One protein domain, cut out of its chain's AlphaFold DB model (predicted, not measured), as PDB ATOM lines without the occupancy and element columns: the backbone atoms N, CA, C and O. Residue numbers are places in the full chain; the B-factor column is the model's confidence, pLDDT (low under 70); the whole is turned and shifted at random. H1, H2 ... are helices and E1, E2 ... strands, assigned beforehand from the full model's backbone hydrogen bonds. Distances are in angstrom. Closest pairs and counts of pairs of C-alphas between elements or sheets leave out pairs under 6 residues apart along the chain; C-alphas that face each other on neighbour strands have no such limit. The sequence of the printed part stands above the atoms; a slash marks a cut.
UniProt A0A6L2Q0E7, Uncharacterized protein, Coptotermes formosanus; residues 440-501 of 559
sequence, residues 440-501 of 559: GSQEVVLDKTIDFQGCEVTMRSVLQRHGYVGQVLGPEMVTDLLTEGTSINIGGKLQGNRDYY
ATOM      1  N   GLY A 440     181.821 227.262 162.135       94.75
ATOM      2  CA  GLY A 440     182.319 226.025 161.523       94.75
ATOM      3  C   GLY A 440     182.594 226.180 160.024       94.75
ATOM      4  O   GLY A 440     183.587 225.673 159.515       94.75
ATOM      5  N   SER A 441     181.759 226.936 159.308       93.75
ATOM      6  CA  SER A 441     181.988 227.250 157.894       93.75
ATOM      7  C   SER A 441     183.186 228.172 157.674       93.75
ATOM      8  O   SER A 441     183.947 227.958 156.732       93.75
ATOM      9  N   GLN A 442     183.397 229.153 158.554       93.88
ATOM     10  CA  GLN A 442     184.594 229.991 158.525       93.88
ATOM     11  C   GLN A 442     185.858 229.146 158.733       93.88
ATOM     12  O   GLN A 442     186.827 229.288 157.992       93.88
ATOM     13  N   GLU A 443     185.847 228.231 159.703       93.62
ATOM     14  CA  GLU A 443     186.969 227.323 159.959       93.62
ATOM     15  C   GLU A 443     187.283 226.447 158.742       93.62
ATOM     16  O   GLU A 443     188.444 226.378 158.342       93.62
ATOM     17  N   VAL A 444     186.258 225.887 158.087       92.19
ATOM     18  CA  VAL A 444     186.418 225.115 156.842       92.19
ATOM     19  C   VAL A 444     187.120 225.935 155.760       92.19
ATOM     20  O   VAL A 444     188.074 225.443 155.164       92.19
ATOM     21  N   VAL A 445     186.695 227.180 155.517       91.88
ATOM     22  CA  VAL A 445     187.325 228.063 154.516       91.88
ATOM     23  C   VAL A 445     188.773 228.388 154.895       91.88
ATOM     24  O   VAL A 445     189.661 228.357 154.046       91.88
ATOM     25  N   LEU A 446     189.031 228.680 156.171       92.44
ATOM     26  CA  LEU A 446     190.365 229.026 156.662       92.44
ATOM     27  C   LEU A 446     191.341 227.844 156.591       92.44
ATOM     28  O   LEU A 446     192.535 228.050 156.370       92.44
ATOM     29  N   ASP A 447     190.857 226.618 156.753       93.00
ATOM     30  CA  ASP A 447     191.700 225.421 156.756       93.00
ATOM     31  C   ASP A 447     191.922 224.833 155.354       93.00
ATOM     32  O   ASP A 447     192.753 223.938 155.195       93.00
ATOM     33  N   LYS A 448     191.262 225.371 154.317       92.00
ATOM     34  CA  LYS A 448     191.541 225.012 152.920       92.00
ATOM     35  C   LYS A 448     192.988 225.322 152.553       92.00
ATOM     36  O   LYS A 448     193.500 226.417 152.821       92.00
ATOM     37  N   THR A 449     193.630 224.356 151.904       91.88
ATOM     38  CA  THR A 449     194.972 224.528 151.358       91.88
ATOM     39  C   THR A 449     194.929 225.266 150.026       91.88
ATOM     40  O   THR A 449     194.079 225.001 149.178       91.88
ATOM     41  N   ILE A 450     195.862 226.191 149.856       90.81
ATOM     42  CA  ILE A 450     196.072 227.007 148.665       90.81
ATOM     43  C   ILE A 450     197.548 226.963 148.269       90.81
ATOM     44  O   ILE A 450     198.411 226.650 149.093       90.81
ATOM     45  N   ASP A 451     197.845 227.323 147.026       89.00
ATOM     46  CA  ASP A 451     199.209 227.595 146.589       89.00
ATOM     47  C   ASP A 451     199.503 229.090 146.790       89.00
ATOM     48  O   ASP A 451     198.944 229.958 146.119       89.00
ATOM     49  N   PHE A 452     200.380 229.408 147.736       85.25
ATOM     50  CA  PHE A 452     200.894 230.756 147.933       85.25
ATOM     51  C   PHE A 452     202.330 230.831 147.403       85.25
ATOM     52  O   PHE A 452     203.260 230.309 148.019       85.25
ATOM     53  N   GLN A 453     202.522 231.501 146.262       83.44
ATOM     54  CA  GLN A 453     203.827 231.712 145.616       83.44
ATOM     55  C   GLN A 453     204.628 230.426 145.299       83.44
ATOM     56  O   GLN A 453     205.862 230.441 145.248       83.44
ATOM     57  N   GLY A 454     203.952 229.309 145.039       82.25
ATOM     58  CA  GLY A 454     204.538 227.990 144.790       82.25
ATOM     59  C   GLY A 454     204.661 227.108 146.039       82.25
ATOM     60  O   GLY A 454     205.366 226.097 145.980       82.25
ATOM     61  N   CYS A 455     204.057 227.504 147.165       80.62
ATOM     62  CA  CYS A 455     204.079 226.774 148.432       80.62
ATOM     63  C   CYS A 455     202.659 226.438 148.895       80.62
ATOM     64  O   CYS A 455     201.825 227.326 149.060       80.62
ATOM     65  N   GLU A 456     202.421 225.163 149.197       89.25
ATOM     66  CA  GLU A 456     201.156 224.697 149.763       89.25
ATOM     67  C   GLU A 456     201.012 225.191 151.212       89.25
ATOM     68  O   GLU A 456     201.805 224.840 152.092       89.25
ATOM     69  N   VAL A 457     200.015 226.033 151.472       88.00
ATOM     70  CA  VAL A 457     199.719 226.567 152.807       88.00
ATOM     71  C   VAL A 457     198.214 226.652 153.023       88.00
ATOM     72  O   VAL A 457     197.445 226.806 152.086       88.00
ATOM     73  N   THR A 458     197.764 226.602 154.272       91.12
ATOM     74  CA  THR A 458     196.355 226.883 154.606       91.12
ATOM     75  C   THR A 458     196.051 228.374 154.446       91.12
ATOM     76  O   THR A 458     196.889 229.194 154.851       91.12
ATOM     77  N   MET A 459     194.834 228.735 154.037       90.25
ATOM     78  CA  MET A 459     194.379 230.132 153.993       90.25
ATOM     79  C   MET A 459     194.577 230.858 155.340       90.25
ATOM     80  O   MET A 459     195.084 231.980 155.398       90.25
ATOM     81  N   ARG A 460     194.317 230.173 156.459       91.69
ATOM     82  CA  ARG A 460     194.544 230.666 157.828       91.69
ATOM     83  C   ARG A 460     195.962 231.188 158.052       91.69
ATOM     84  O   ARG A 460     196.147 232.230 158.676       91.69
ATOM     85  N   SER A 461     196.961 230.458 157.560       87.00
ATOM     86  CA  SER A 461     198.379 230.794 157.745       87.00
ATOM     87  C   SER A 461     198.776 232.057 156.981       87.00
ATOM     88  O   SER A 461     199.622 232.814 157.464       87.00
ATOM     89  N   VAL A 462     198.147 232.307 155.829       83.19
ATOM     90  CA  VAL A 462     198.330 233.545 155.060       83.19
ATOM     91  C   VAL A 462     197.721 234.721 155.825       83.19
ATOM     92  O   VAL A 462     198.402 235.707 156.104       83.19
ATOM     93  N   LEU A 463     196.476 234.586 156.277       84.62
ATOM     94  CA  LEU A 463     195.738 235.684 156.909       84.62
ATOM     95  C   LEU A 463     196.279 236.085 158.289       84.62
ATOM     96  O   LEU A 463     196.319 237.275 158.604       84.62
ATOM     97  N   GLN A 464     196.786 235.131 159.082       80.62
ATOM     98  CA  GLN A 464     197.422 235.413 160.382       80.62
ATOM     99  C   GLN A 464     198.609 236.385 160.285       80.62
ATOM    100  O   GLN A 464     198.950 237.025 161.280       80.62
ATOM    101  N   ARG A 465     199.247 236.505 159.113       71.00
ATOM    102  CA  ARG A 465     200.378 237.419 158.889       71.00
ATOM    103  C   ARG A 465     199.963 238.801 158.385       71.00
ATOM    104  O   ARG A 465     200.728 239.742 158.575       71.00
ATOM    105  N   HIS A 466     198.785 238.924 157.771       66.00
ATOM    106  CA  HIS A 466     198.318 240.157 157.124       66.00
ATOM    107  C   HIS A 466     197.245 240.920 157.922       66.00
ATOM    108  O   HIS A 466     196.930 242.056 157.585       66.00
ATOM    109  N   GLY A 467     196.742 240.355 159.025       60.53
ATOM    110  CA  GLY A 467     196.052 241.100 160.086       60.53
ATOM    111  C   GLY A 467     194.578 241.443 159.844       60.53
ATOM    112  O   GLY A 467     193.895 241.748 160.815       60.53
ATOM    113  N   TYR A 468     194.059 241.329 158.615       68.19
ATOM    114  CA  TYR A 468     192.638 241.549 158.314       68.19
ATOM    115  C   TYR A 468     192.092 240.505 157.337       68.19
ATOM    116  O   TYR A 468     192.378 240.531 156.143       68.19
ATOM    117  N   VAL A 469     191.282 239.585 157.866       66.00
ATOM    118  CA  VAL A 469     190.644 238.483 157.126       66.00
ATOM    119  C   VAL A 469     189.645 239.011 156.086       66.00
ATOM    120  O   VAL A 469     189.707 238.600 154.928       66.00
ATOM    121  N   GLY A 470     188.798 239.973 156.470       62.09
ATOM    122  CA  GLY A 470     187.706 240.475 155.627       62.09
ATOM    123  C   GLY A 470     188.133 241.249 154.372       62.09
ATOM    124  O   GLY A 470     187.402 241.256 153.393       62.09
ATOM    125  N   GLN A 471     189.326 241.855 154.342       69.38
ATOM    126  CA  GLN A 471     189.818 242.541 153.131       69.38
ATOM    127  C   GLN A 471     190.426 241.585 152.103       69.38
ATOM    128  O   GLN A 471     190.576 241.939 150.937       69.38
ATOM    129  N   VAL A 472     190.822 240.393 152.548       77.56
ATOM    130  CA  VAL A 472     191.512 239.415 151.710       77.56
ATOM    131  C   VAL A 472     190.520 238.374 151.204       77.56
ATOM    132  O   VAL A 472     190.536 238.065 150.018       77.56
ATOM    133  N   LEU A 473     189.619 237.876 152.062       85.44
ATOM    134  CA  LEU A 473     188.575 236.910 151.698       85.44
ATOM    135  C   LEU A 473     187.372 237.575 151.025       85.44
ATOM    136  O   LEU A 473     186.274 237.607 151.574       85.44
ATOM    137  N   GLY A 474     187.587 238.068 149.805       88.06
ATOM    138  CA  GLY A 474     186.501 238.508 148.938       88.06
ATOM    139  C   GLY A 474     185.560 237.359 148.530       88.06
ATOM    140  O   GLY A 474     185.935 236.182 148.610       88.06
ATOM    141  N   PRO A 475     184.350 237.686 148.048       88.75
ATOM    142  CA  PRO A 475     183.316 236.708 147.709       88.75
ATOM    143  C   PRO A 475     183.741 235.689 146.647       88.75
ATOM    144  O   PRO A 475     183.442 234.501 146.783       88.75
ATOM    145  N   GLU A 476     184.475 236.132 145.625       87.56
ATOM    146  CA  GLU A 476     185.026 235.262 144.579       87.56
ATOM    147  C   GLU A 476     186.003 234.245 145.174       87.56
ATOM    148  O   GLU A 476     185.829 233.044 144.998       87.56
ATOM    149  N   MET A 477     186.959 234.705 145.990       89.00
ATOM    150  CA  MET A 477     187.951 233.816 146.595       89.00
ATOM    151  C   MET A 477     187.314 232.809 147.557       89.00
ATOM    152  O   MET A 477     187.713 231.647 147.579       89.00
ATOM    153  N   VAL A 478     186.310 233.220 148.339       90.50
ATOM    154  CA  VAL A 478     185.561 232.283 149.191       90.50
ATOM    155  C   VAL A 478     184.821 231.261 148.332       90.50
ATOM    156  O   VAL A 478     184.898 230.069 148.614       90.50
ATOM    157  N   THR A 479     184.165 231.687 147.254       88.00
ATOM    158  CA  THR A 479     183.483 230.779 146.320       88.00
ATOM    159  C   THR A 479     184.456 229.775 145.687       88.00
ATOM    160  O   THR A 479     184.162 228.576 145.651       88.00
ATOM    161  N   ASP A 480     185.638 230.224 145.268       87.25
ATOM    162  CA  ASP A 480     186.679 229.376 144.678       87.25
ATOM    163  C   ASP A 480     187.243 228.366 145.687       87.25
ATOM    164  O   ASP A 480     187.440 227.199 145.339       87.25
ATOM    165  N   LEU A 481     187.452 228.778 146.950       88.00
ATOM    166  CA  LEU A 481     187.977 227.914 148.028       88.00
ATOM    167  C   LEU A 481     187.033 226.749 148.320       88.00
ATOM    168  O   LEU A 481     187.437 225.676 148.783       88.00
ATOM    169  N   LEU A 482     185.748 226.999 148.104       84.06
ATOM    170  CA  LEU A 482     184.673 226.071 148.379       84.06
ATOM    171  C   LEU A 482     184.314 225.204 147.177       84.06
ATOM    172  O   LEU A 482     183.671 224.169 147.346       84.06
ATOM    173  N   THR A 483     184.729 225.607 145.981       82.25
ATOM    174  CA  THR A 483     184.516 224.831 144.768       82.25
ATOM    175  C   THR A 483     185.564 223.719 144.705       82.25
ATOM    176  O   THR A 483     186.768 223.944 144.778       82.25
ATOM    177  N   GLU A 484     185.116 222.466 144.639       71.94
ATOM    178  CA  GLU A 484     186.028 221.330 144.495       71.94
ATOM    179  C   GLU A 484     186.736 221.372 143.133       71.94
ATOM    180  O   GLU A 484     186.096 221.554 142.097       71.94
ATOM    181  N   GLY A 485     188.053 221.152 143.134       72.88
ATOM    182  CA  GLY A 485     188.877 221.126 141.922       72.88
ATOM    183  C   GLY A 485     189.511 222.466 141.541       72.88
ATOM    184  O   GLY A 485     190.358 222.487 140.649       72.88
ATOM    185  N   THR A 486     189.181 223.563 142.224       79.00
ATOM    186  CA  THR A 486     189.876 224.848 142.066       79.00
ATOM    187  C   THR A 486     191.088 224.911 142.990       79.00
ATOM    188  O   THR A 486     190.964 224.953 144.213       79.00
ATOM    189  N   SER A 487     192.290 224.929 142.409       82.38
ATOM    190  CA  SER A 487     193.504 225.314 143.131       82.38
ATOM    191  C   SER A 487     193.621 226.833 143.109       82.38
ATOM    192  O   SER A 487     193.784 227.425 142.038       82.38
ATOM    193  N   ILE A 488     193.559 227.468 144.273       87.25
ATOM    194  CA  ILE A 488     193.772 228.911 144.364       87.25
ATOM    195  C   ILE A 488     195.262 229.181 144.435       87.25
ATOM    196  O   ILE A 488     195.950 228.671 145.319       87.25
ATOM    197  N   ASN A 489     195.728 230.004 143.502       88.12
ATOM    198  CA  ASN A 489     197.106 230.452 143.414       88.12
ATOM    199  C   ASN A 489     197.165 231.928 143.803       88.12
ATOM    200  O   ASN A 489     196.601 232.778 143.114       88.12
ATOM    201  N   ILE A 490     197.853 232.240 144.895       83.75
ATOM    202  CA  ILE A 490     198.058 233.612 145.356       83.75
ATOM    203  C   ILE A 490     199.516 234.000 145.121       83.75
ATOM    204  O   ILE A 490     200.436 233.467 145.743       83.75
ATOM    205  N   GLY A 491     199.712 234.979 144.237       80.38
ATOM    206  CA  GLY A 491     201.030 235.459 143.828       80.38
ATOM    207  C   GLY A 491     201.707 234.569 142.779       80.38
ATOM    208  O   GLY A 491     201.340 233.420 142.558       80.38
ATOM    209  N   GLY A 492     202.713 235.123 142.098       76.31
ATOM    210  CA  GLY A 492     203.501 234.371 141.125       76.31
ATOM    211  C   GLY A 492     204.397 233.336 141.804       76.31
ATOM    212  O   GLY A 492     204.991 233.614 142.848       76.31
ATOM    213  N   LYS A 493     204.535 232.158 141.186       73.50
ATOM    214  CA  LYS A 493     205.555 231.175 141.571       73.50
ATOM    215  C   LYS A 493     206.917 231.858 141.538       73.50
ATOM    216  O   LYS A 493     207.266 232.463 140.524       73.50
ATOM    217  N   LEU A 494     207.680 231.759 142.620       65.06
ATOM    218  CA  LEU A 494     209.018 232.346 142.694       65.06
ATOM    219  C   LEU A 494     209.917 231.698 141.622       65.06
ATOM    220  O   LEU A 494     210.382 230.567 141.781       65.06
ATOM    221  N   GLN A 495     210.098 232.382 140.486       61.50
ATOM    222  CA  GLN A 495     210.936 231.921 139.380       61.50
ATOM    223  C   GLN A 495     212.392 232.304 139.654       61.50
ATOM    224  O   GLN A 495     212.725 233.482 139.707       61.50
ATOM    225  N   GLY A 496     213.257 231.297 139.788       56.88
ATOM    226  CA  GLY A 496     214.709 231.474 139.856       56.88
ATOM    227  C   GLY A 496     215.236 231.759 141.264       56.88
ATOM    228  O   GLY A 496     214.995 232.812 141.836       56.88
ATOM    229  N   ASN A 497     216.027 230.814 141.778       51.00
ATOM    230  CA  ASN A 497     216.795 230.863 143.026       51.00
ATOM    231  C   ASN A 497     215.984 230.869 144.331       51.00
ATOM    232  O   ASN A 497     215.744 231.905 144.954       51.00
ATOM    233  N   ARG A 498     215.732 229.653 144.843       50.56
ATOM    234  CA  ARG A 498     215.423 229.406 146.267       50.56
ATOM    235  C   ARG A 498     216.456 230.043 147.221       50.56
ATOM    236  O   ARG A 498     216.144 230.235 148.387       50.56
ATOM    237  N   ASP A 499     217.631 230.423 146.717       49.12
ATOM    238  CA  ASP A 499     218.738 231.015 147.475       49.12
ATOM    239  C   ASP A 499     218.514 232.475 147.920       49.12
ATOM    240  O   ASP A 499     219.177 232.931 148.849       49.12
ATOM    241  N   TYR A 500     217.575 233.219 147.311       44.75
ATOM    242  CA  TYR A 500     217.244 234.592 147.743       44.75
ATOM    243  C   TYR A 500     216.033 234.669 148.676       44.75
ATOM    244  O   TYR A 500     215.827 235.690 149.341       44.75
ATOM    245  N   TYR A 501     215.256 233.588 148.789       46.38
ATOM    246  CA  TYR A 501     214.297 233.453 149.875       46.38
ATOM    247  C   TYR A 501     215.057 232.950 151.100       46.38
ATOM    248  O   TYR A 501     215.153 231.755 151.360       46.38
TER     249      TYR A 501
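This is residues 440 to 501 of the 559 residues of an uncharacterized protein of Coptotermes formosanus (UniProt A0A6L2Q0E7). A small hairpin, E1 and E2, has H1 at one end, and the chain then goes round through H2, H3 and H4 back to H1 in a loose loop. A tail passes beside E1, pairing residues 489 to 490 with it, and residues 496 to 501 stick out. The 62 printed residues, mixed in class, hold H1 E1 E2 H2 H3 H4; the whole is only just compact, close to loose, with radius of gyration 12.5 A and spans 39 by 28 by 16 A.

H1, residues 440 to 447, touches H2, residues 459 to 466, about perpendicular at 76 degrees, closest at C-alphas 446 and 460, 4.6 A. E1, residues 449 to 452, and E2, residues 455 to 458, are an antiparallel hairpin; N 450 and O 457 are 2.8 A apart, within hydrogen-bond range. H3, residues 469 to 472, is close to H2 but not clearly touching, closest at C-alphas 469 and 463, 5.8 A. H4, residues 475 to 482, and H1 only just touch, with 3 pairs of C-alphas within 8 A, the closest 481 and 445, 6.5 A. Every O i to N i+4 pair is within range in H1 and H4, 2 of 4 in H2; H3 is too short for one.

H1 begins at C-alpha 440 (182.319, 226.025, 161.523) and measures 10.5 A, H2 11.2 A. H4, 10.7 A, ends at C-alpha 482 (184.673, 226.071, 148.379).

The printed part has no cut, and the links between named elements are tight. Residues 466 to 471 and 494 to 501 have pLDDT under 70.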